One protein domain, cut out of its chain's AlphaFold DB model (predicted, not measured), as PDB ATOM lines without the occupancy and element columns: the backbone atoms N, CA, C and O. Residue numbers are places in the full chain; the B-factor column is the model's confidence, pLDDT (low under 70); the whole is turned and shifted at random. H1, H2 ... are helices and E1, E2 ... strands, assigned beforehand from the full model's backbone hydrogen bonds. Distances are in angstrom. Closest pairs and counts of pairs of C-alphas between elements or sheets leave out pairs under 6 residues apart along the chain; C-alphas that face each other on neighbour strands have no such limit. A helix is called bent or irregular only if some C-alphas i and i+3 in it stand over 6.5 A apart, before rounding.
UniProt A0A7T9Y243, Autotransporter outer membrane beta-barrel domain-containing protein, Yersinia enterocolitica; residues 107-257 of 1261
ATOM      1  N   GLN A 107     145.180 140.090 180.744       83.31
ATOM      2  CA  GLN A 107     144.561 141.268 181.349       83.31
ATOM      3  C   GLN A 107     145.479 141.928 182.391       83.31
ATOM      4  O   GLN A 107     145.531 143.155 182.487       83.31
ATOM      5  N   THR A 108     146.219 141.124 183.157       83.75
ATOM      6  CA  THR A 108     147.186 141.619 184.146       83.75
ATOM      7  C   THR A 108     148.338 142.370 183.477       83.75
ATOM      8  O   THR A 108     148.685 143.475 183.902       83.75
ATOM      9  N   ALA A 109     148.898 141.812 182.403       79.62
ATOM     10  CA  ALA A 109     150.005 142.427 181.678       79.62
ATOM     11  C   ALA A 109     149.603 143.740 180.970       79.62
ATOM     12  O   ALA A 109     150.372 144.703 180.967       79.62
ATOM     13  N   ASP A 110     148.375 143.820 180.443       79.06
ATOM     14  CA  ASP A 110     147.812 145.037 179.838       79.06
ATOM     15  C   ASP A 110     147.786 146.235 180.814       79.06
ATOM     16  O   ASP A 110     148.119 147.369 180.445       79.06
ATOM     17  N   ASN A 111     147.434 145.988 182.078       80.00
ATOM     18  CA  ASN A 111     147.362 147.034 183.100       80.00
ATOM     19  C   ASN A 111     148.755 147.561 183.491       80.00
ATOM     20  O   ASN A 111     148.932 148.770 183.640       80.00
ATOM     21  N   ALA A 112     149.754 146.678 183.600       79.75
ATOM     22  CA  ALA A 112     151.108 147.043 184.023       79.75
ATOM     23  C   ALA A 112     151.798 148.027 183.058       79.75
ATOM     24  O   ALA A 112     152.425 148.992 183.498       79.75
ATOM     25  N   VAL A 113     151.633 147.835 181.743       79.00
ATOM     26  CA  VAL A 113     152.152 148.763 180.720       79.00
ATOM     27  C   VAL A 113     151.530 150.153 180.878       79.00
ATOM     28  O   VAL A 113     152.231 151.162 180.856       79.00
ATOM     29  N   THR A 114     150.217 150.220 181.102       77.50
ATOM     30  CA  THR A 114     149.484 151.494 181.210       77.50
ATOM     31  C   THR A 114     149.978 152.354 182.378       77.50
ATOM     32  O   THR A 114     150.076 153.579 182.257       77.50
ATOM     33  N   ASP A 115     150.322 151.735 183.508       77.88
ATOM     34  CA  ASP A 115     150.819 152.462 184.677       77.88
ATOM     35  C   ASP A 115     152.258 152.969 184.505       77.88
ATOM     36  O   ASP A 115     152.584 154.064 184.980       77.88
ATOM     37  N   SER A 116     153.107 152.233 183.781       79.00
ATOM     38  CA  SER A 116     154.522 152.580 183.609       79.00
ATOM     39  C   SER A 116     154.754 153.816 182.729       79.00
ATOM     40  O   SER A 116     155.727 154.535 182.956       79.00
ATOM     41  N   VAL A 117     153.844 154.149 181.800       77.69
ATOM     42  CA  VAL A 117     153.926 155.385 180.980       77.69
ATOM     43  C   VAL A 117     154.061 156.638 181.848       77.69
ATOM     44  O   VAL A 117     154.800 157.567 181.528       77.69
ATOM     45  N   LYS A 118     153.374 156.671 182.995       71.62
ATOM     46  CA  LYS A 118     153.366 157.837 183.889       71.62
ATOM     47  C   LYS A 118     154.702 158.055 184.605       71.62
ATOM     48  O   LYS A 118     154.859 159.109 185.223       71.62
ATOM     49  N   GLN A 119     155.619 157.085 184.593       73.62
ATOM     50  CA  GLN A 119     156.859 157.120 185.374       73.62
ATOM     51  C   GLN A 119     158.059 157.705 184.613       73.62
ATOM     52  O   GLN A 119     158.995 158.156 185.264       73.62
ATOM     53  N   VAL A 120     158.012 157.805 183.280       76.00
ATOM     54  CA  VAL A 120     159.123 158.332 182.467       76.00
ATOM     55  C   VAL A 120     159.126 159.872 182.458       76.00
ATOM     56  O   VAL A 120     158.376 160.511 181.711       76.00
ATOM     57  N   LYS A 121     159.941 160.507 183.315       73.19
ATOM     58  CA  LYS A 121     159.893 161.961 183.582       73.19
ATOM     59  C   LYS A 121     161.228 162.694 183.470       73.19
ATOM     60  O   LYS A 121     161.182 163.895 183.236       73.19
ATOM     61  N   THR A 122     162.387 162.041 183.537       75.81
ATOM     62  CA  THR A 122     163.686 162.735 183.697       75.81
ATOM     63  C   THR A 122     164.054 163.689 182.545       75.81
ATOM     64  O   THR A 122     164.233 163.246 181.413       75.81
ATOM     65  N   ASP A 123     164.179 164.999 182.795       74.75
ATOM     66  CA  ASP A 123     164.471 166.010 181.758       74.75
ATOM     67  C   ASP A 123     165.974 166.116 181.423       74.75
ATOM     68  O   ASP A 123     166.806 166.340 182.306       74.75
ATOM     69  N   ILE A 124     166.311 166.009 180.131       75.25
ATOM     70  CA  ILE A 124     167.674 166.110 179.574       75.25
ATOM     71  C   ILE A 124     167.848 167.432 178.804       75.25
ATOM     72  O   ILE A 124     166.896 167.928 178.201       75.25
ATOM     73  N   LYS A 125     169.032 168.064 178.887       71.19
ATOM     74  CA  LYS A 125     169.303 169.389 178.285       71.19
ATOM     75  C   LYS A 125     170.097 169.288 176.976       71.19
ATOM     76  O   LYS A 125     171.078 168.549 176.910       71.19
ATOM     77  N   ALA A 126     169.763 170.147 176.007       66.38
ATOM     78  CA  ALA A 126     170.487 170.296 174.740       66.38
ATOM     79  C   ALA A 126     171.880 170.944 174.915       66.38
ATOM     80  O   ALA A 126     172.033 171.898 175.676       66.38
ATOM     81  N   LEU A 127     172.881 170.448 174.178       63.16
ATOM     82  CA  LEU A 127     174.306 170.783 174.351       63.16
ATOM     83  C   LEU A 127     174.835 171.787 173.311       63.16
ATOM     84  O   LEU A 127     174.410 171.786 172.153       63.16
ATOM     85  N   ALA A 128     175.806 172.618 173.710       61.22
ATOM     86  CA  ALA A 128     176.477 173.587 172.841       61.22
ATOM     87  C   ALA A 128     177.686 172.959 172.110       61.22
ATOM     88  O   ALA A 128     178.603 172.440 172.733       61.22
ATOM     89  N   ILE A 129     177.703 173.018 170.771       65.06
ATOM     90  CA  ILE A 129     178.677 172.287 169.921       65.06
ATOM     91  C   ILE A 129     179.781 173.198 169.336       65.06
ATOM     92  O   ILE A 129     180.699 172.734 168.668       65.06
ATOM     93  N   LYS A 130     179.733 174.518 169.534       62.22
ATOM     94  CA  LYS A 130     180.555 175.430 168.719       62.22
ATOM     95  C   LYS A 130     181.983 175.616 169.245       62.22
ATOM     96  O   LYS A 130     182.171 176.188 170.310       62.22
ATOM     97  N   LYS A 131     182.964 175.254 168.408       57.94
ATOM     98  CA  LYS A 131     184.376 175.660 168.486       57.94
ATOM     99  C   LYS A 131     184.470 177.193 168.542       57.94
ATOM    100  O   LYS A 131     184.093 177.868 167.582       57.94
ATOM    101  N   GLY A 132     184.905 177.756 169.668       60.75
ATOM    102  CA  GLY A 132     185.193 179.190 169.772       60.75
ATOM    103  C   GLY A 132     186.359 179.577 168.857       60.75
ATOM    104  O   GLY A 132     187.279 178.786 168.678       60.75
ATOM    105  N   THR A 133     186.339 180.785 168.275       59.81
ATOM    106  CA  THR A 133     187.415 181.295 167.391       59.81
ATOM    107  C   THR A 133     188.800 181.280 168.042       59.81
ATOM    108  O   THR A 133     189.787 181.179 167.326       59.81
ATOM    109  N   ASP A 134     188.846 181.271 169.375       56.75
ATOM    110  CA  ASP A 134     189.989 180.840 170.172       56.75
ATOM    111  C   ASP A 134     189.491 179.719 171.102       56.75
ATOM    112  O   ASP A 134     188.914 180.002 172.155       56.75
ATOM    113  N   GLU A 135     189.601 178.449 170.684       67.50
ATOM    114  CA  GLU A 135     189.173 177.304 171.503       67.50
ATOM    115  C   GLU A 135     189.938 177.367 172.825       67.50
ATOM    116  O   GLU A 135     191.163 177.217 172.863       67.50
ATOM    117  N   LYS A 136     189.219 177.696 173.911       63.38
ATOM    118  CA  LYS A 136     189.840 178.020 175.205       63.38
ATOM    119  C   LYS A 136     190.640 176.841 175.739       63.38
ATOM    120  O   LYS A 136     191.699 177.042 176.323       63.38
ATOM    121  N   ALA A 137     190.158 175.635 175.456       69.62
ATOM    122  CA  ALA A 137     190.839 174.380 175.718       69.62
ATOM    123  C   ALA A 137     192.148 174.197 174.918       69.62
ATOM    124  O   ALA A 137     192.846 173.228 175.122       69.62
ATOM    125  N   LEU A 138     192.532 175.076 173.994       71.19
ATOM    126  CA  LEU A 138     193.748 174.913 173.181       71.19
ATOM    127  C   LEU A 138     194.656 176.139 173.186       71.19
ATOM    128  O   LEU A 138     195.623 176.206 172.421       71.19
ATOM    129  N   ALA A 139     194.358 177.123 174.035       66.50
ATOM    130  CA  ALA A 139     195.054 178.405 174.061       66.50
ATOM    131  C   ALA A 139     196.550 178.285 174.414       66.50
ATOM    132  O   ALA A 139     197.341 179.139 174.022       66.50
ATOM    133  N   THR A 140     196.946 177.234 175.134       63.69
ATOM    134  CA  THR A 140     198.312 177.015 175.644       63.69
ATOM    135  C   THR A 140     199.117 176.000 174.823       63.69
ATOM    136  O   THR A 140     200.322 175.840 175.042       63.69
ATOM    137  N   VAL A 141     198.483 175.307 173.870       70.00
ATOM    138  CA  VAL A 141     199.134 174.272 173.058       70.00
ATOM    139  C   VAL A 141     199.936 174.945 171.944       70.00
ATOM    140  O   VAL A 141     199.399 175.345 170.912       70.00
ATOM    141  N   ASN A 142     201.247 175.079 172.160       66.56
ATOM    142  CA  ASN A 142     202.143 175.816 171.259       66.56
ATOM    143  C   ASN A 142     202.699 174.977 170.089       66.56
ATOM    144  O   ASN A 142     203.269 175.539 169.155       66.56
ATOM    145  N   SER A 143     202.551 173.646 170.114       67.56
ATOM    146  CA  SER A 143     202.964 172.769 169.009       67.56
ATOM    147  C   SER A 143     201.841 172.637 167.980       67.56
ATOM    148  O   SER A 143     200.768 172.116 168.284       67.56
ATOM    149  N   GLY A 144     202.097 173.084 166.745       67.06
ATOM    150  CA  GLY A 144     201.098 173.092 165.671       67.06
ATOM    151  C   GLY A 144     200.526 171.711 165.322       67.06
ATOM    152  O   GLY A 144     199.359 171.625 164.968       67.06
ATOM    153  N   SER A 145     201.305 170.633 165.475       73.81
ATOM    154  CA  SER A 145     200.838 169.260 165.213       73.81
ATOM    155  C   SER A 145     199.906 168.745 166.312       73.81
ATOM    156  O   SER A 145     198.854 168.189 166.019       73.81
ATOM    157  N   GLN A 146     200.273 168.959 167.580       74.56
ATOM    158  CA  GLN A 146     199.505 168.463 168.729       74.56
ATOM    159  C   GLN A 146     198.156 169.175 168.848       74.56
ATOM    160  O   GLN A 146     197.149 168.555 169.168       74.56
ATOM    161  N   LYS A 147     198.113 170.477 168.540       76.62
ATOM    162  CA  LYS A 147     196.878 171.263 168.597       76.62
ATOM    163  C   LYS A 147     195.786 170.704 167.674       76.62
ATOM    164  O   LYS A 147     194.656 170.539 168.114       76.62
ATOM    165  N   THR A 148     196.118 170.366 166.428       79.94
ATOM    166  CA  THR A 148     195.152 169.825 165.451       79.94
ATOM    167  C   THR A 148     194.603 168.449 165.848       79.94
ATOM    168  O   THR A 148     193.426 168.158 165.629       79.94
ATOM    169  N   GLU A 149     195.435 167.604 166.454       80.50
ATOM    170  CA  GLU A 149     195.025 166.278 166.923       80.50
ATOM    171  C   GLU A 149     193.995 166.377 168.059       80.50
ATOM    172  O   GLU A 149     192.954 165.718 168.024       80.50
ATOM    173  N   ILE A 150     194.210 167.299 169.000       79.00
ATOM    174  CA  ILE A 150     193.290 167.543 170.116       79.00
ATOM    175  C   ILE A 150     191.959 168.144 169.638       79.00
ATOM    176  O   ILE A 150     190.902 167.722 170.107       79.00
ATOM    177  N   GLU A 151     191.986 169.077 168.677       80.06
ATOM    178  CA  GLU A 151     190.766 169.642 168.065       80.06
ATOM    179  C   GLU A 151     189.857 168.546 167.499       80.06
ATOM    180  O   GLU A 151     188.643 168.561 167.709       80.06
ATOM    181  N   THR A 152     190.458 167.568 166.818       81.94
ATOM    182  CA  THR A 152     189.730 166.457 166.192       81.94
ATOM    183  C   THR A 152     189.067 165.562 167.241       81.94
ATOM    184  O   THR A 152     187.910 165.163 167.090       81.94
ATOM    185  N   LEU A 153     189.774 165.261 168.332       83.31
ATOM    186  CA  LEU A 153     189.236 164.447 169.425       83.31
ATOM    187  C   LEU A 153     188.082 165.155 170.154       83.31
ATOM    188  O   LEU A 153     187.066 164.528 170.456       83.31
ATOM    189  N   ILE A 154     188.209 166.464 170.393       81.56
ATOM    190  CA  ILE A 154     187.176 167.301 171.022       81.56
ATOM    191  C   ILE A 154     185.885 167.306 170.186       81.56
ATOM    192  O   ILE A 154     184.782 167.132 170.718       81.56
ATOM    193  N   GLU A 155     186.010 167.469 168.869       80.56
ATOM    194  CA  GLU A 155     184.872 167.432 167.950       80.56
ATOM    195  C   GLU A 155     184.181 166.058 167.952       80.56
ATOM    196  O   GLU A 155     182.948 165.980 167.981       80.56
ATOM    197  N   GLY A 156     184.965 164.977 168.018       82.31
ATOM    198  CA  GLY A 156     184.454 163.613 168.153       82.31
ATOM    199  C   GLY A 156     183.542 163.432 169.371       82.31
ATOM    200  O   GLY A 156     182.447 162.878 169.244       82.31
ATOM    201  N   VAL A 157     183.938 163.957 170.534       83.62
ATOM    202  CA  VAL A 157     183.133 163.876 171.766       83.62
ATOM    203  C   VAL A 157     181.822 164.651 171.648       83.62
ATOM    204  O   VAL A 157     180.764 164.103 171.966       83.62
ATOM    205  N   ARG A 158     181.863 165.898 171.154       81.19
ATOM    206  CA  ARG A 158     180.661 166.739 170.978       81.19
ATOM    207  C   ARG A 158     179.619 166.060 170.088       81.19
ATOM    208  O   ARG A 158     178.435 166.018 170.430       81.19
ATOM    209  N   ASN A 159     180.060 165.509 168.959       81.56
ATOM    210  CA  ASN A 159     179.173 164.855 168.000       81.56
ATOM    211  C   ASN A 159     178.548 163.581 168.580       81.56
ATOM    212  O   ASN A 159     177.337 163.380 168.458       81.56
ATOM    213  N   ALA A 160     179.350 162.753 169.255       83.38
ATOM    214  CA  ALA A 160     178.859 161.518 169.855       83.38
ATOM    215  C   ALA A 160     177.852 161.786 170.991       83.38
ATOM    216  O   ALA A 160     176.823 161.114 171.075       83.38
ATOM    217  N   GLN A 161     178.071 162.822 171.808       80.38
ATOM    218  CA  GLN A 161     177.129 163.206 172.864       80.38
ATOM    219  C   GLN A 161     175.772 163.643 172.316       80.38
ATOM    220  O   GLN A 161     174.729 163.245 172.836       80.38
ATOM    221  N   LYS A 162     175.781 164.463 171.257       81.12
ATOM    222  CA  LYS A 162     174.555 164.955 170.625       81.12
ATOM    223  C   LYS A 162     173.720 163.799 170.081       81.12
ATOM    224  O   LYS A 162     172.519 163.749 170.326       81.12
ATOM    225  N   ALA A 163     174.364 162.862 169.385       82.31
ATOM    226  CA  ALA A 163     173.691 161.688 168.843       82.31
ATOM    227  C   ALA A 163     173.023 160.852 169.948       82.31
ATOM    228  O   ALA A 163     171.894 160.399 169.773       82.31
ATOM    229  N   TYR A 164     173.685 160.692 171.100       84.44
ATOM    230  CA  TYR A 164     173.098 159.985 172.236       84.44
ATOM    231  C   TYR A 164     171.898 160.727 172.844       84.44
ATOM    232  O   TYR A 164     170.845 160.126 173.052       84.44
ATOM    233  N   HIS A 165     172.016 162.037 173.069       83.50
ATOM    234  CA  HIS A 165     170.921 162.860 173.592       83.50
ATOM    235  C   HIS A 165     169.685 162.848 172.675       83.50
ATOM    236  O   HIS A 165     168.557 162.682 173.146       83.50
ATOM    237  N   ASP A 166     169.877 163.030 171.366       82.06
ATOM    238  CA  ASP A 166     168.773 163.064 170.401       82.06
ATOM    239  C   ASP A 166     168.043 161.715 170.339       82.06
ATOM    240  O   ASP A 166     166.811 161.682 170.329       82.06
ATOM    241  N   ALA A 167     168.787 160.603 170.369       82.62
ATOM    242  CA  ALA A 167     168.216 159.258 170.382       82.62
ATOM    243  C   ALA A 167     167.380 159.002 171.650       82.62
ATOM    244  O   ALA A 167     166.258 158.505 171.567       82.62
ATOM    245  N   LEU A 168     167.887 159.412 172.816       84.12
ATOM    246  CA  LEU A 168     167.155 159.353 174.086       84.12
ATOM    247  C   LEU A 168     165.857 160.160 174.059       84.12
ATOM    248  O   LEU A 168     164.828 159.703 174.554       84.12
ATOM    249  N   THR A 169     165.910 161.361 173.486       80.94
ATOM    250  CA  THR A 169     164.746 162.249 173.394       80.94
ATOM    251  C   THR A 169     163.653 161.612 172.534       80.94
ATOM    252  O   THR A 169     162.505 161.551 172.965       80.94
ATOM    253  N   ALA A 170     164.015 161.060 171.370       80.12
ATOM    254  CA  ALA A 170     163.065 160.413 170.467       80.12
ATOM    255  C   ALA A 170     162.359 159.207 171.110       80.12
ATOM    256  O   ALA A 170     161.145 159.059 170.983       80.12
ATOM    257  N   GLU A 171     163.094 158.360 171.835       80.69
ATOM    258  CA  GLU A 171     162.497 157.203 172.510       80.69
ATOM    259  C   GLU A 171     161.643 157.609 173.719       80.69
ATOM    260  O   GLU A 171     160.591 157.018 173.963       80.69
ATOM    261  N   LYS A 172     162.017 158.672 174.440       80.38
ATOM    262  CA  LYS A 172     161.191 159.213 175.526       80.38
ATOM    263  C   LYS A 172     159.858 159.766 175.014       80.38
ATOM    264  O   LYS A 172     158.833 159.583 175.674       80.38
ATOM    265  N   ASP A 173     159.857 160.421 173.855       75.38
ATOM    266  CA  ASP A 173     158.633 160.936 173.233       75.38
ATOM    267  C   ASP A 173     157.694 159.795 172.809       75.38
ATOM    268  O   ASP A 173     156.491 159.876 173.059       75.38
ATOM    269  N   LYS A 174     158.233 158.671 172.304       75.94
ATOM    270  CA  LYS A 174     157.433 157.464 172.011       75.94
ATOM    271  C   LYS A 174     156.719 156.911 173.248       75.94
ATOM    272  O   LYS A 174     155.564 156.506 173.143       75.94
ATOM    273  N   VAL A 175     157.365 156.923 174.420       77.19
ATOM    274  CA  VAL A 175     156.710 156.491 175.670       77.19
ATOM    275  C   VAL A 175     155.541 157.417 176.035       77.19
ATOM    276  O   VAL A 175     154.513 156.939 176.513       77.19
ATOM    277  N   LYS A 176     155.684 158.735 175.832       66.81
ATOM    278  CA  LYS A 176     154.685 159.740 176.238       66.81
ATOM    279  C   LYS A 176     153.457 159.790 175.333       66.81
ATOM    280  O   LYS A 176     152.354 159.936 175.860       66.81
ATOM    281  N   ASP A 177     153.638 159.683 174.020       61.28
ATOM    282  CA  ASP A 177     152.547 159.880 173.061       61.28
ATOM    283  C   ASP A 177     151.769 158.596 172.731       61.28
ATOM    284  O   ASP A 177     150.638 158.695 172.256       61.28
ATOM    285  N   ASP A 178     152.288 157.393 173.027       60.00
ATOM    286  CA  ASP A 178     151.574 156.165 172.660       60.00
ATOM    287  C   ASP A 178     151.905 154.951 173.553       60.00
ATOM    288  O   ASP A 178     152.759 154.124 173.234       60.00
ATOM    289  N   ALA A 179     151.114 154.727 174.612       59.03
ATOM    290  CA  ALA A 179     151.089 153.484 175.413       59.03
ATOM    291  C   ALA A 179     150.781 152.190 174.600       59.03
ATOM    292  O   ALA A 179     150.428 151.153 175.169       59.03
ATOM    293  N   LYS A 180     150.825 152.267 173.266       58.41
ATOM    294  CA  LYS A 180     150.501 151.240 172.276       58.41
ATOM    295  C   LYS A 180     151.639 150.950 171.297       58.41
ATOM    296  O   LYS A 180     151.529 149.966 170.571       58.41
ATOM    297  N   SER A 181     152.688 151.770 171.246       60.06
ATOM    298  CA  SER A 181     153.821 151.497 170.361       60.06
ATOM    299  C   SER A 181     154.702 150.400 170.959       60.06
ATOM    300  O   SER A 181     155.087 150.479 172.125       60.06
ATOM    301  N   THR A 182     155.002 149.367 170.173       60.75
ATOM    302  CA  THR A 182     155.906 148.258 170.534       60.75
ATOM    303  C   THR A 182     157.286 148.401 169.884       60.75
ATOM    304  O   THR A 182     158.169 147.578 170.106       60.75
ATOM    305  N   ASP A 183     157.492 149.466 169.104       68.50
ATOM    306  CA  ASP A 183     158.678 149.683 168.273       68.50
ATOM    307  C   ASP A 183     159.642 150.691 168.929       68.50
ATOM    308  O   ASP A 183     159.811 151.839 168.488       68.50
ATOM    309  N   PHE A 184     160.220 150.274 170.060       67.56
ATOM    310  CA  PHE A 184     161.288 151.009 170.744       67.56
ATOM    311  C   PHE A 184     162.647 150.659 170.134       67.56
ATOM    312  O   PHE A 184     163.005 149.484 170.021       67.56
ATOM    313  N   THR A 185     163.425 151.677 169.765       73.31
ATOM    314  CA  THR A 185     164.767 151.487 169.189       73.31
ATOM    315  C   THR A 185     165.792 151.330 170.310       73.31
ATOM    316  O   THR A 185     165.765 152.083 171.284       73.31
ATOM    317  N   ASP A 186     166.738 150.397 170.177       73.06
ATOM    318  CA  ASP A 186     167.827 150.270 171.151       73.06
ATOM    319  C   ASP A 186     168.820 151.438 171.023       73.06
ATOM    320  O   ASP A 186     169.489 151.622 170.004       73.06
ATOM    321  N   ILE A 187     168.906 152.235 172.084       77.25
ATOM    322  CA  ILE A 187     169.754 153.426 172.185       77.25
ATOM    323  C   ILE A 187     171.082 153.148 172.919       77.25
ATOM    324  O   ILE A 187     171.861 154.070 173.169       77.25
ATOM    325  N   ALA A 188     171.389 151.883 173.241       82.81
ATOM    326  CA  ALA A 188     172.649 151.485 173.872       82.81
ATOM    327  C   ALA A 188     173.882 151.810 173.009       82.81
ATOM    328  O   ALA A 188     174.930 152.201 173.525       82.81
ATOM    329  N   THR A 189     173.769 151.694 171.686       81.25
ATOM    330  CA  THR A 189     174.897 151.872 170.759       81.25
ATOM    331  C   THR A 189     175.372 153.322 170.702       81.25
ATOM    332  O   THR A 189     176.574 153.586 170.693       81.25
ATOM    333  N   THR A 190     174.446 154.287 170.711       80.19
ATOM    334  CA  THR A 190     174.789 155.719 170.729       80.19
ATOM    335  C   THR A 190     175.351 156.143 172.085       80.19
ATOM    336  O   THR A 190     176.313 156.913 172.125       80.19
ATOM    337  N   LYS A 191     174.842 155.575 173.188       83.25
ATOM    338  CA  LYS A 191     175.424 155.720 174.533       83.25
ATOM    339  C   LYS A 191     176.881 155.273 174.577       83.25
ATOM    340  O   LYS A 191     177.742 155.980 175.101       83.25
ATOM    341  N   GLN A 192     177.150 154.090 174.031       82.44
ATOM    342  CA  GLN A 192     178.484 153.512 174.024       82.44
ATOM    343  C   GLN A 192     179.442 154.331 173.151       82.44
ATOM    344  O   GLN A 192     180.522 154.684 173.619       82.44
ATOM    345  N   ALA A 193     179.024 154.714 171.940       80.44
ATOM    346  CA  ALA A 193     179.825 155.555 171.050       80.44
ATOM    347  C   ALA A 193     180.229 156.885 171.713       80.44
ATOM    348  O   ALA A 193     181.352 157.360 171.539       80.44
ATOM    349  N   PHE A 194     179.340 157.467 172.523       81.50
ATOM    350  CA  PHE A 194     179.656 158.651 173.315       81.50
ATOM    351  C   PHE A 194     180.718 158.386 174.389       81.50
ATOM    352  O   PHE A 194     181.698 159.128 174.469       81.50
ATOM    353  N   ALA A 195     180.581 157.317 175.177       82.50
ATOM    354  CA  ALA A 195     181.580 156.955 176.184       82.50
ATOM    355  C   ALA A 195     182.964 156.665 175.566       82.50
ATOM    356  O   ALA A 195     183.991 157.065 176.119       82.50
ATOM    357  N   GLU A 196     183.000 156.011 174.403       82.88
ATOM    358  CA  GLU A 196     184.231 155.711 173.665       82.88
ATOM    359  C   GLU A 196     184.912 156.975 173.140       82.88
ATOM    360  O   GLU A 196     186.126 157.123 173.298       82.88
ATOM    361  N   ALA A 197     184.143 157.914 172.578       82.19
ATOM    362  CA  ALA A 197     184.678 159.194 172.131       82.19
ATOM    363  C   ALA A 197     185.336 159.957 173.293       82.19
ATOM    364  O   ALA A 197     186.447 160.468 173.144       82.19
ATOM    365  N   VAL A 198     184.682 159.995 174.463       81.56
ATOM    366  CA  VAL A 198     185.207 160.655 175.675       81.56
ATOM    367  C   VAL A 198     186.514 160.009 176.114       81.56
ATOM    368  O   VAL A 198     187.495 160.708 176.345       81.56
ATOM    369  N   ASN A 199     186.551 158.678 176.183       85.12
ATOM    370  CA  ASN A 199     187.744 157.938 176.576       85.12
ATOM    371  C   ASN A 199     188.918 158.180 175.616       85.12
ATOM    372  O   ASN A 199     190.056 158.357 176.053       85.12
ATOM    373  N   LYS A 200     188.633 158.217 174.308       84.19
ATOM    374  CA  LYS A 200     189.643 158.482 173.286       84.19
ATOM    375  C   LYS A 200     190.248 159.872 173.459       84.19
ATOM    376  O   LYS A 200     191.465 159.998 173.468       84.19
ATOM    377  N   LEU A 201     189.418 160.888 173.697       82.56
ATOM    378  CA  LEU A 201     189.903 162.237 173.980       82.56
ATOM    379  C   LEU A 201     190.855 162.272 175.188       82.56
ATOM    380  O   LEU A 201     191.918 162.875 175.099       82.56
ATOM    381  N   GLU A 202     190.522 161.630 176.308       84.50
ATOM    382  CA  GLU A 202     191.357 161.708 177.518       84.50
ATOM    383  C   GLU A 202     192.724 161.022 177.376       84.50
ATOM    384  O   GLU A 202     193.721 161.473 177.954       84.50
ATOM    385  N   ASN A 203     192.757 159.903 176.654       83.75
ATOM    386  CA  ASN A 203     193.853 158.943 176.727       83.75
ATOM    387  C   ASN A 203     194.689 158.834 175.452       83.75
ATOM    388  O   ASN A 203     195.689 158.117 175.480       83.75
ATOM    389  N   GLU A 204     194.345 159.546 174.376       80.25
ATOM    390  CA  GLU A 204     195.191 159.596 173.182       80.25
ATOM    391  C   GLU A 204     196.584 160.148 173.532       80.25
ATOM    392  O   GLU A 204     196.737 161.089 174.323       80.25
ATOM    393  N   GLU A 205     197.613 159.519 172.972       77.06
ATOM    394  CA  GLU A 205     199.007 159.872 173.198       77.06
ATOM    395  C   GLU A 205     199.400 161.007 172.250       77.06
ATOM    396  O   GLU A 205     199.389 160.845 171.038       77.06
ATOM    397  N   ILE A 206     199.724 162.170 172.807       75.81
ATOM    398  CA  ILE A 206     200.002 163.392 172.030       75.81
ATOM    399  C   ILE A 206     201.495 163.738 172.002       75.81
ATOM    400  O   ILE A 206     201.944 164.567 171.213       75.81
ATOM    401  N   ASP A 207     202.285 163.118 172.877       69.44
ATOM    402  CA  ASP A 207     203.746 163.126 172.851       69.44
ATOM    403  C   ASP A 207     204.257 161.794 173.408       69.44
ATOM    404  O   ASP A 207     203.566 161.139 174.185       69.44
ATOM    405  N   THR A 208     205.477 161.401 173.048       76.56
ATOM    406  CA  THR A 208     206.042 160.087 173.387       76.56
ATOM    407  C   THR A 208     206.027 159.868 174.908       76.56
ATOM    408  O   THR A 208     206.755 160.528 175.656       76.56
ATOM    409  N   GLY A 209     205.190 158.943 175.382       69.44
ATOM    410  CA  GLY A 209     204.986 158.620 176.793       69.44
ATOM    411  C   GLY A 209     204.017 159.533 177.560       69.44
ATOM    412  O   GLY A 209     203.967 159.441 178.793       69.44
ATOM    413  N   LYS A 210     203.266 160.431 176.900       73.50
ATOM    414  CA  LYS A 210     202.366 161.407 177.546       73.50
ATOM    415  C   LYS A 210     201.025 161.570 176.800       73.50
ATOM    416  O   LYS A 210     200.980 161.977 175.642       73.50
ATOM    417  N   THR A 211     199.915 161.312 177.500       81.00
ATOM    418  CA  THR A 211     198.537 161.446 176.973       81.00
ATOM    419  C   THR A 211     197.972 162.858 177.098       81.00
ATOM    420  O   THR A 211     198.529 163.692 177.827       81.00
ATOM    421  N   LEU A 212     196.831 163.118 176.443       80.88
ATOM    422  CA  LEU A 212     196.166 164.421 176.485       80.88
ATOM    423  C   LEU A 212     195.867 164.874 177.916       80.88
ATOM    424  O   LEU A 212     196.321 165.936 178.340       80.88
ATOM    425  N   LYS A 213     195.196 164.026 178.697       81.62
ATOM    426  CA  LYS A 213     194.827 164.322 180.087       81.62
ATOM    427  C   LYS A 213     196.027 164.589 180.998       81.62
ATOM    428  O   LYS A 213     195.908 165.353 181.948       81.62
ATOM    429  N   LYS A 214     197.190 163.976 180.734       80.50
ATOM    430  CA  LYS A 214     198.418 164.217 181.518       80.50
ATOM    431  C   LYS A 214     199.165 165.478 181.099       80.50
ATOM    432  O   LYS A 214     199.826 166.079 181.942       80.50
ATOM    433  N   THR A 215     199.109 165.845 179.823       75.25
ATOM    434  CA  THR A 215     199.918 166.949 179.282       75.25
ATOM    435  C   THR A 215     199.168 168.277 179.326       75.25
ATOM    436  O   THR A 215     199.773 169.291 179.661       75.25
ATOM    437  N   TYR A 216     197.860 168.253 179.052       80.38
ATOM    438  CA  TYR A 216     196.978 169.422 179.009       80.38
ATOM    439  C   TYR A 216     195.698 169.196 179.852       80.38
ATOM    440  O   TYR A 216     194.584 169.173 179.328       80.38
ATOM    441  N   PRO A 217     195.818 168.950 181.173       76.69
ATOM    442  CA  PRO A 217     194.662 168.670 182.033       76.69
ATOM    443  C   PRO A 217     193.702 169.860 182.173       76.69
ATOM    444  O   PRO A 217     192.490 169.677 182.251       76.69
ATOM    445  N   THR A 218     194.232 171.081 182.219       81.38
ATOM    446  CA  THR A 218     193.458 172.324 182.376       81.38
ATOM    447  C   THR A 218     192.559 172.605 181.179       81.38
ATOM    448  O   THR A 218     191.446 173.106 181.307       81.38
ATOM    449  N   GLU A 219     193.053 172.245 180.012       79.50
ATOM    450  CA  GLU A 219     192.427 172.366 178.713       79.50
ATOM    451  C   GLU A 219     191.256 171.393 178.571       79.50
ATOM    452  O   GLU A 219     190.161 171.783 178.168       79.50
ATOM    453  N   LEU A 220     191.464 170.141 178.982       80.50
ATOM    454  CA  LEU A 220     190.431 169.112 178.982       80.50
ATOM    455  C   LEU A 220     189.287 169.443 179.962       80.50
ATOM    456  O   LEU A 220     188.121 169.279 179.613       80.50
ATOM    457  N   ASP A 221     189.598 169.980 181.148       80.75
ATOM    458  CA  ASP A 221     188.582 170.441 182.113       80.75
ATOM    459  C   ASP A 221     187.777 171.635 181.573       80.75
ATOM    460  O   ASP A 221     186.556 171.715 181.731       80.75
ATOM    461  N   ALA A 222     188.448 172.557 180.873       79.50
ATOM    462  CA  ALA A 222     187.776 173.658 180.192       79.50
ATOM    463  C   ALA A 222     186.835 173.150 179.088       79.50
ATOM    464  O   ALA A 222     185.729 173.672 178.962       79.50
ATOM    465  N   PHE A 223     187.235 172.117 178.338       80.56
ATOM    466  CA  PHE A 223     186.383 171.482 177.337       80.56
ATOM    467  C   PHE A 223     185.158 170.808 177.966       80.56
ATOM    468  O   PHE A 223     184.042 171.056 177.516       80.56
ATOM    469  N   TYR A 224     185.330 170.016 179.030       79.94
ATOM    470  CA  TYR A 224     184.200 169.353 179.688       79.94
ATOM    471  C   TYR A 224     183.186 170.329 180.278       79.94
ATOM    472  O   TYR A 224     181.983 170.086 180.167       79.94
ATOM    473  N   LYS A 225     183.638 171.471 180.805       79.94
ATOM    474  CA  LYS A 225     182.741 172.574 181.180       79.94
ATOM    475  C   LYS A 225     182.074 173.228 179.976       79.94
ATOM    476  O   LYS A 225     180.909 173.588 180.053       79.94
ATOM    477  N   GLU A 226     182.789 173.397 178.867       74.19
ATOM    478  CA  GLU A 226     182.235 174.015 177.657       74.19
ATOM    479  C   GLU A 226     181.094 173.190 177.046       74.19
ATOM    480  O   GLU A 226     180.164 173.758 176.474       74.19
ATOM    481  N   ILE A 227     181.131 171.867 177.209       73.62
ATOM    482  CA  ILE A 227     180.057 170.964 176.782       73.62
ATOM    483  C   ILE A 227     179.125 170.550 177.933       73.62
ATOM    484  O   ILE A 227     178.385 169.589 177.764       73.62
ATOM    485  N   ASP A 228     179.147 171.224 179.092       73.88
ATOM    486  CA  ASP A 228     178.311 170.902 180.272       73.88
ATOM    487  C   ASP A 228     178.290 169.393 180.617       73.88
ATOM    488  O   ASP A 228     177.271 168.829 181.028       73.88
ATOM    489  N   PHE A 229     179.410 168.695 180.401       77.31
ATOM    490  CA  PHE A 229     179.453 167.233 180.422       77.31
ATOM    491  C   PHE A 229     179.009 166.660 181.772       77.31
ATOM    492  O   PHE A 229     178.158 165.769 181.824       77.31
ATOM    493  N   ASP A 230     179.562 167.202 182.857       73.88
ATOM    494  CA  ASP A 230     179.318 166.717 184.217       73.88
ATOM    495  C   ASP A 230     177.862 166.937 184.657       73.88
ATOM    496  O   ASP A 230     177.267 166.057 185.276       73.88
ATOM    497  N   ASP A 231     177.249 168.057 184.260       71.12
ATOM    498  CA  ASP A 231     175.859 168.396 184.601       71.12
ATOM    499  C   ASP A 231     174.828 167.501 183.889       71.12
ATOM    500  O   ASP A 231     173.691 167.348 184.359       71.12
ATOM    501  N   ASN A 232     175.192 166.926 182.737       72.19
ATOM    502  CA  ASN A 232     174.278 166.165 181.883       72.19
ATOM    503  C   ASN A 232     174.433 164.638 182.000       72.19
ATOM    504  O   ASN A 232     173.495 163.912 181.663       72.19
ATOM    505  N   LYS A 233     175.572 164.132 182.490       72.81
ATOM    506  CA  LYS A 233     175.888 162.692 182.513       72.81
ATOM    507  C   LYS A 233     174.847 161.851 183.264       72.81
ATOM    508  O   LYS A 233     174.320 160.892 182.702       72.81
ATOM    509  N   ASP A 234     174.506 162.238 184.491       79.25
ATOM    510  CA  ASP A 234     173.589 161.454 185.334       79.25
ATOM    511  C   ASP A 234     172.139 161.504 184.826       79.25
ATOM    512  O   ASP A 234     171.384 160.541 184.960       79.25
ATOM    513  N   LYS A 235     171.742 162.610 184.187       80.94
ATOM    514  CA  LYS A 235     170.387 162.777 183.638       80.94
ATOM    515  C   LYS A 235     170.166 161.949 182.379       80.94
ATOM    516  O   LYS A 235     169.096 161.366 182.221       80.94
ATOM    517  N   LEU A 236     171.170 161.878 181.501       77.44
ATOM    518  CA  LEU A 236     171.131 161.011 180.320       77.44
ATOM    519  C   LEU A 236     171.046 159.532 180.724       77.44
ATOM    520  O   LEU A 236     170.319 158.764 180.098       77.44
ATOM    521  N   GLU A 237     171.737 159.139 181.797       78.25
ATOM    522  CA  GLU A 237     171.695 157.769 182.311       78.25
ATOM    523  C   GLU A 237     170.325 157.396 182.888       78.25
ATOM    524  O   GLU A 237     169.770 156.348 182.554       78.25
ATOM    525  N   ALA A 238     169.746 158.270 183.712       82.19
ATOM    526  CA  ALA A 238     168.433 158.035 184.299       82.19
ATOM    527  C   ALA A 238     167.325 157.933 183.232       82.19
ATOM    528  O   ALA A 238     166.491 157.030 183.299       82.19
ATOM    529  N   ALA A 239     167.349 158.788 182.204       80.06
ATOM    530  CA  ALA A 239     166.375 158.734 181.113       80.06
ATOM    531  C   ALA A 239     166.471 157.439 180.278       80.06
ATOM    532  O   ALA A 239     165.446 156.913 179.848       80.06
ATOM    533  N   TYR A 240     167.677 156.889 180.084       82.12
ATOM    534  CA  TYR A 240     167.871 155.606 179.395       82.12
ATOM    535  C   TYR A 240     167.205 154.452 180.146       82.12
ATOM    536  O   TYR A 240     166.516 153.628 179.543       82.12
ATOM    537  N   GLN A 241     167.383 154.404 181.468       81.56
ATOM    538  CA  GLN A 241     166.856 153.308 182.272       81.56
ATOM    539  C   GLN A 241     165.321 153.325 182.343       81.56
ATOM    540  O   GLN A 241     164.699 152.271 182.224       81.56
ATOM    541  N   GLU A 242     164.711 154.511 182.445       81.88
ATOM    542  CA  GLU A 242     163.248 154.675 182.439       81.88
ATOM    543  C   GLU A 242     162.587 154.060 181.184       81.88
ATOM    544  O   GLU A 242     161.534 153.429 181.283       81.88
ATOM    545  N   ILE A 243     163.209 154.190 180.007       78.69
ATOM    546  CA  ILE A 243     162.684 153.648 178.740       78.69
ATOM    547  C   ILE A 243     162.843 152.120 178.673       78.69
ATOM    548  O   ILE A 243     161.934 151.411 178.237       78.69
ATOM    549  N   GLN A 244     163.980 151.593 179.132       79.00
ATOM    550  CA  GLN A 244     164.255 150.151 179.115       79.00
ATOM    551  C   GLN A 244     163.282 149.357 179.993       79.00
ATOM    552  O   GLN A 244     162.858 148.257 179.625       79.00
ATOM    553  N   ASP A 245     162.898 149.914 181.140       79.62
ATOM    554  CA  ASP A 245     161.954 149.256 182.043       79.62
ATOM    555  C   ASP A 245     160.527 149.244 181.471       79.62
ATOM    556  O   ASP A 245     159.827 148.236 181.594       79.62
ATOM    557  N   PHE A 246     160.126 150.298 180.751       81.62
ATOM    558  CA  PHE A 246     158.851 150.330 180.033       81.62
ATOM    559  C   PHE A 246     158.766 149.243 178.948       81.62
ATOM    560  O   PHE A 246     157.782 148.502 178.879       81.62
ATOM    561  N   ASN A 247     159.819 149.094 178.139       77.38
ATOM    562  CA  ASN A 247     159.832 148.161 177.008       77.38
ATOM    563  C   ASN A 247     159.637 146.690 177.444       77.38
ATOM    564  O   ASN A 247     158.922 145.920 176.800       77.38
ATOM    565  N   LYS A 248     160.183 146.289 178.602       79.94
ATOM    566  CA  LYS A 248     160.011 144.921 179.141       79.94
ATOM    567  C   LYS A 248     158.557 144.559 179.451       79.94
ATOM    568  O   LYS A 248     158.150 143.405 179.279       79.94
ATOM    569  N   LEU A 249     157.764 145.521 179.918       82.50
ATOM    570  CA  LEU A 249     156.357 145.279 180.239       82.50
ATOM    571  C   LEU A 249     155.528 145.037 178.969       82.50
ATOM    572  O   LEU A 249     154.629 144.196 178.978       82.50
ATOM    573  N   VAL A 250     155.871 145.705 177.865       76.31
ATOM    574  CA  VAL A 250     155.195 145.541 176.569       76.31
ATOM    575  C   VAL A 250     155.380 144.122 176.018       76.31
ATOM    576  O   VAL A 250     154.400 143.485 175.637       76.31
ATOM    577  N   VAL A 251     156.596 143.570 176.090       77.31
ATOM    578  CA  VAL A 251     156.883 142.181 175.672       77.31
ATOM    579  C   VAL A 251     156.064 141.163 176.475       77.31
ATOM    580  O   VAL A 251     155.542 140.189 175.930       77.31
ATOM    581  N   THR A 252     155.904 141.402 177.779       79.94
ATOM    582  CA  THR A 252     155.147 140.504 178.668       79.94
ATOM    583  C   THR A 252     153.666 140.432 178.275       79.94
ATOM    584  O   THR A 252     153.053 139.366 178.305       79.94
ATOM    585  N   LYS A 253     153.091 141.555 177.845       81.25
ATOM    586  CA  LYS A 253     151.712 141.638 177.354       81.25
ATOM    587  C   LYS A 253     151.496 140.870 176.047       81.25
ATOM    588  O   LYS A 253     150.464 140.216 175.896       81.25
ATOM    589  N   GLU A 254     152.442 140.931 175.110       76.75
ATOM    590  CA  GLU A 254     152.320 140.228 173.824       76.75
ATOM    591  C   GLU A 254     152.371 138.704 173.987       76.75
ATOM    592  O   GLU A 254     151.576 137.991 173.369       76.75
ATOM    593  N   ALA A 255     153.231 138.200 174.876       76.69
ATOM    594  CA  ALA A 255     153.328 136.769 175.161       76.69
ATOM    595  C   ALA A 255     152.008 136.193 175.707       76.69
ATOM    596  O   ALA A 255     151.520 135.176 175.215       76.69
ATOM    597  N   ALA A 256     151.375 136.892 176.654       81.50
ATOM    598  CA  ALA A 256     150.110 136.455 177.237       81.50
ATOM    599  C   ALA A 256     148.945 136.441 176.220       81.50
ATOM    600  O   ALA A 256     148.013 135.650 176.345       81.50
ATOM    601  N   ALA A 257     148.995 137.269 175.170       78.06
ATOM    602  CA  ALA A 257     147.997 137.246 174.100       78.06
ATOM    603  C   ALA A 257     148.112 136.010 173.188       78.06
ATOM    604  O   ALA A 257     147.095 135.478 172.734       78.06
TER     605      ALA A 257
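AT A GLANCE: This is residues 107 to 257 of the 1261 residues of the protein "Autotransporter outer membrane beta-barrel domain-containing protein" of Yersinia enterocolitica (UniProt A0A7T9Y243). A loose rod of helices: the long helix H2 runs through much of its length, H3 folds back beside it, and H6 crosses H2 with its residues 236 to 246 and runs on to one end of the rod, where H1 packs beside it. Toward the other end sit H4, H5 and the short strand E1, while residues 120 to 143, with no named element, run back over much of the rod from H1 to the start of H2. The printed part has 151 residues, with six named helices and one named strand in the order H1, H2, H3, E1, H4, H5, H6, and the class is mostly helix. The whole is loose, with a radius of gyration of the C-alphas of 20.0 A and spans of 68 by 27 by 18 A.

HOW THE PARTS SIT: H2, residues 144 to 177, is the hub, touching three other helices. It forms a helical hairpin with H3, residues 188 to 203: they touch at a shallow tilt of 21 degrees, opposite ways, and their closest C-alphas, of Ala 160 and Phe 194, are 4.6 A apart. H6, residues 229 to 257, touches H2 at a steep tilt of 38 degrees, the same way; the closest C-alphas, of Leu 168 and Tyr 240, are 6.5 A apart. H1, residues 107 to 119, touches H6 at a shallow tilt of 14 degrees, opposite ways, with the C-alphas of Ala 109 and Lys 253 closest at 4.7 A. H1 and H2 only just touch, with 3 pairs of C-alphas within 8 A, the closest being Val 117 and Val 175 at 6.1 A, at a steep tilt of 48 degrees. The helix packing is part aligned, part crossed, two of these four pairs being at a shallow tilt. H4, residues 212 to 215, touches residues 201 to 203 of H3, with the C-alphas of Glu 202 and Lys 213 closest at 5.0 A. H5, residues 217 to 226, touches no helix; it is close to H2 but not clearly touching, the closest C-alphas, of Ile 154 and Phe 223, being 7.6 A apart. E1, residues 205 to 207, pairs with no named strand, but has a short antiparallel pairing with residues 210 to 211. Each O i to N i+4 pair is within hydrogen-bond range in H3 and H5, against 5 of 9 in H1, 29 of 30 in H2 and 20 of 25 in H6; H4 is too short for such a pair.

IN THESE COORDINATES: H2 measures 50.9 A from first to last C-alpha; C-alpha 144 is at (201.098, 173.092, 165.671), and C-alpha 177 is at (152.547, 159.880, 173.061). H6 measures 43.9 A and is irregular: C-alphas 231 and 234 are 7.3 A apart. H3 measures 22.7 A, H1 20.5 A and H5 14.2 A. C-alpha 107 of H1 is at (144.561, 141.268, 181.349), and C-alpha 257 of H6 at (147.997, 137.246, 174.100).

THE WHOLE: The C-alphas farthest apart, of Gln 107 and Asn 142, are 67.9 A apart, while those of Gln 107 and Ala 257 are 9.0 A apart. The printed part has no cut. The link from H1 to H2 is long, with 24 residues. Mean pLDDT of the printed part is 76.3; it is under 70 in 28 residues, among them 126 to 137 and 176 to 184.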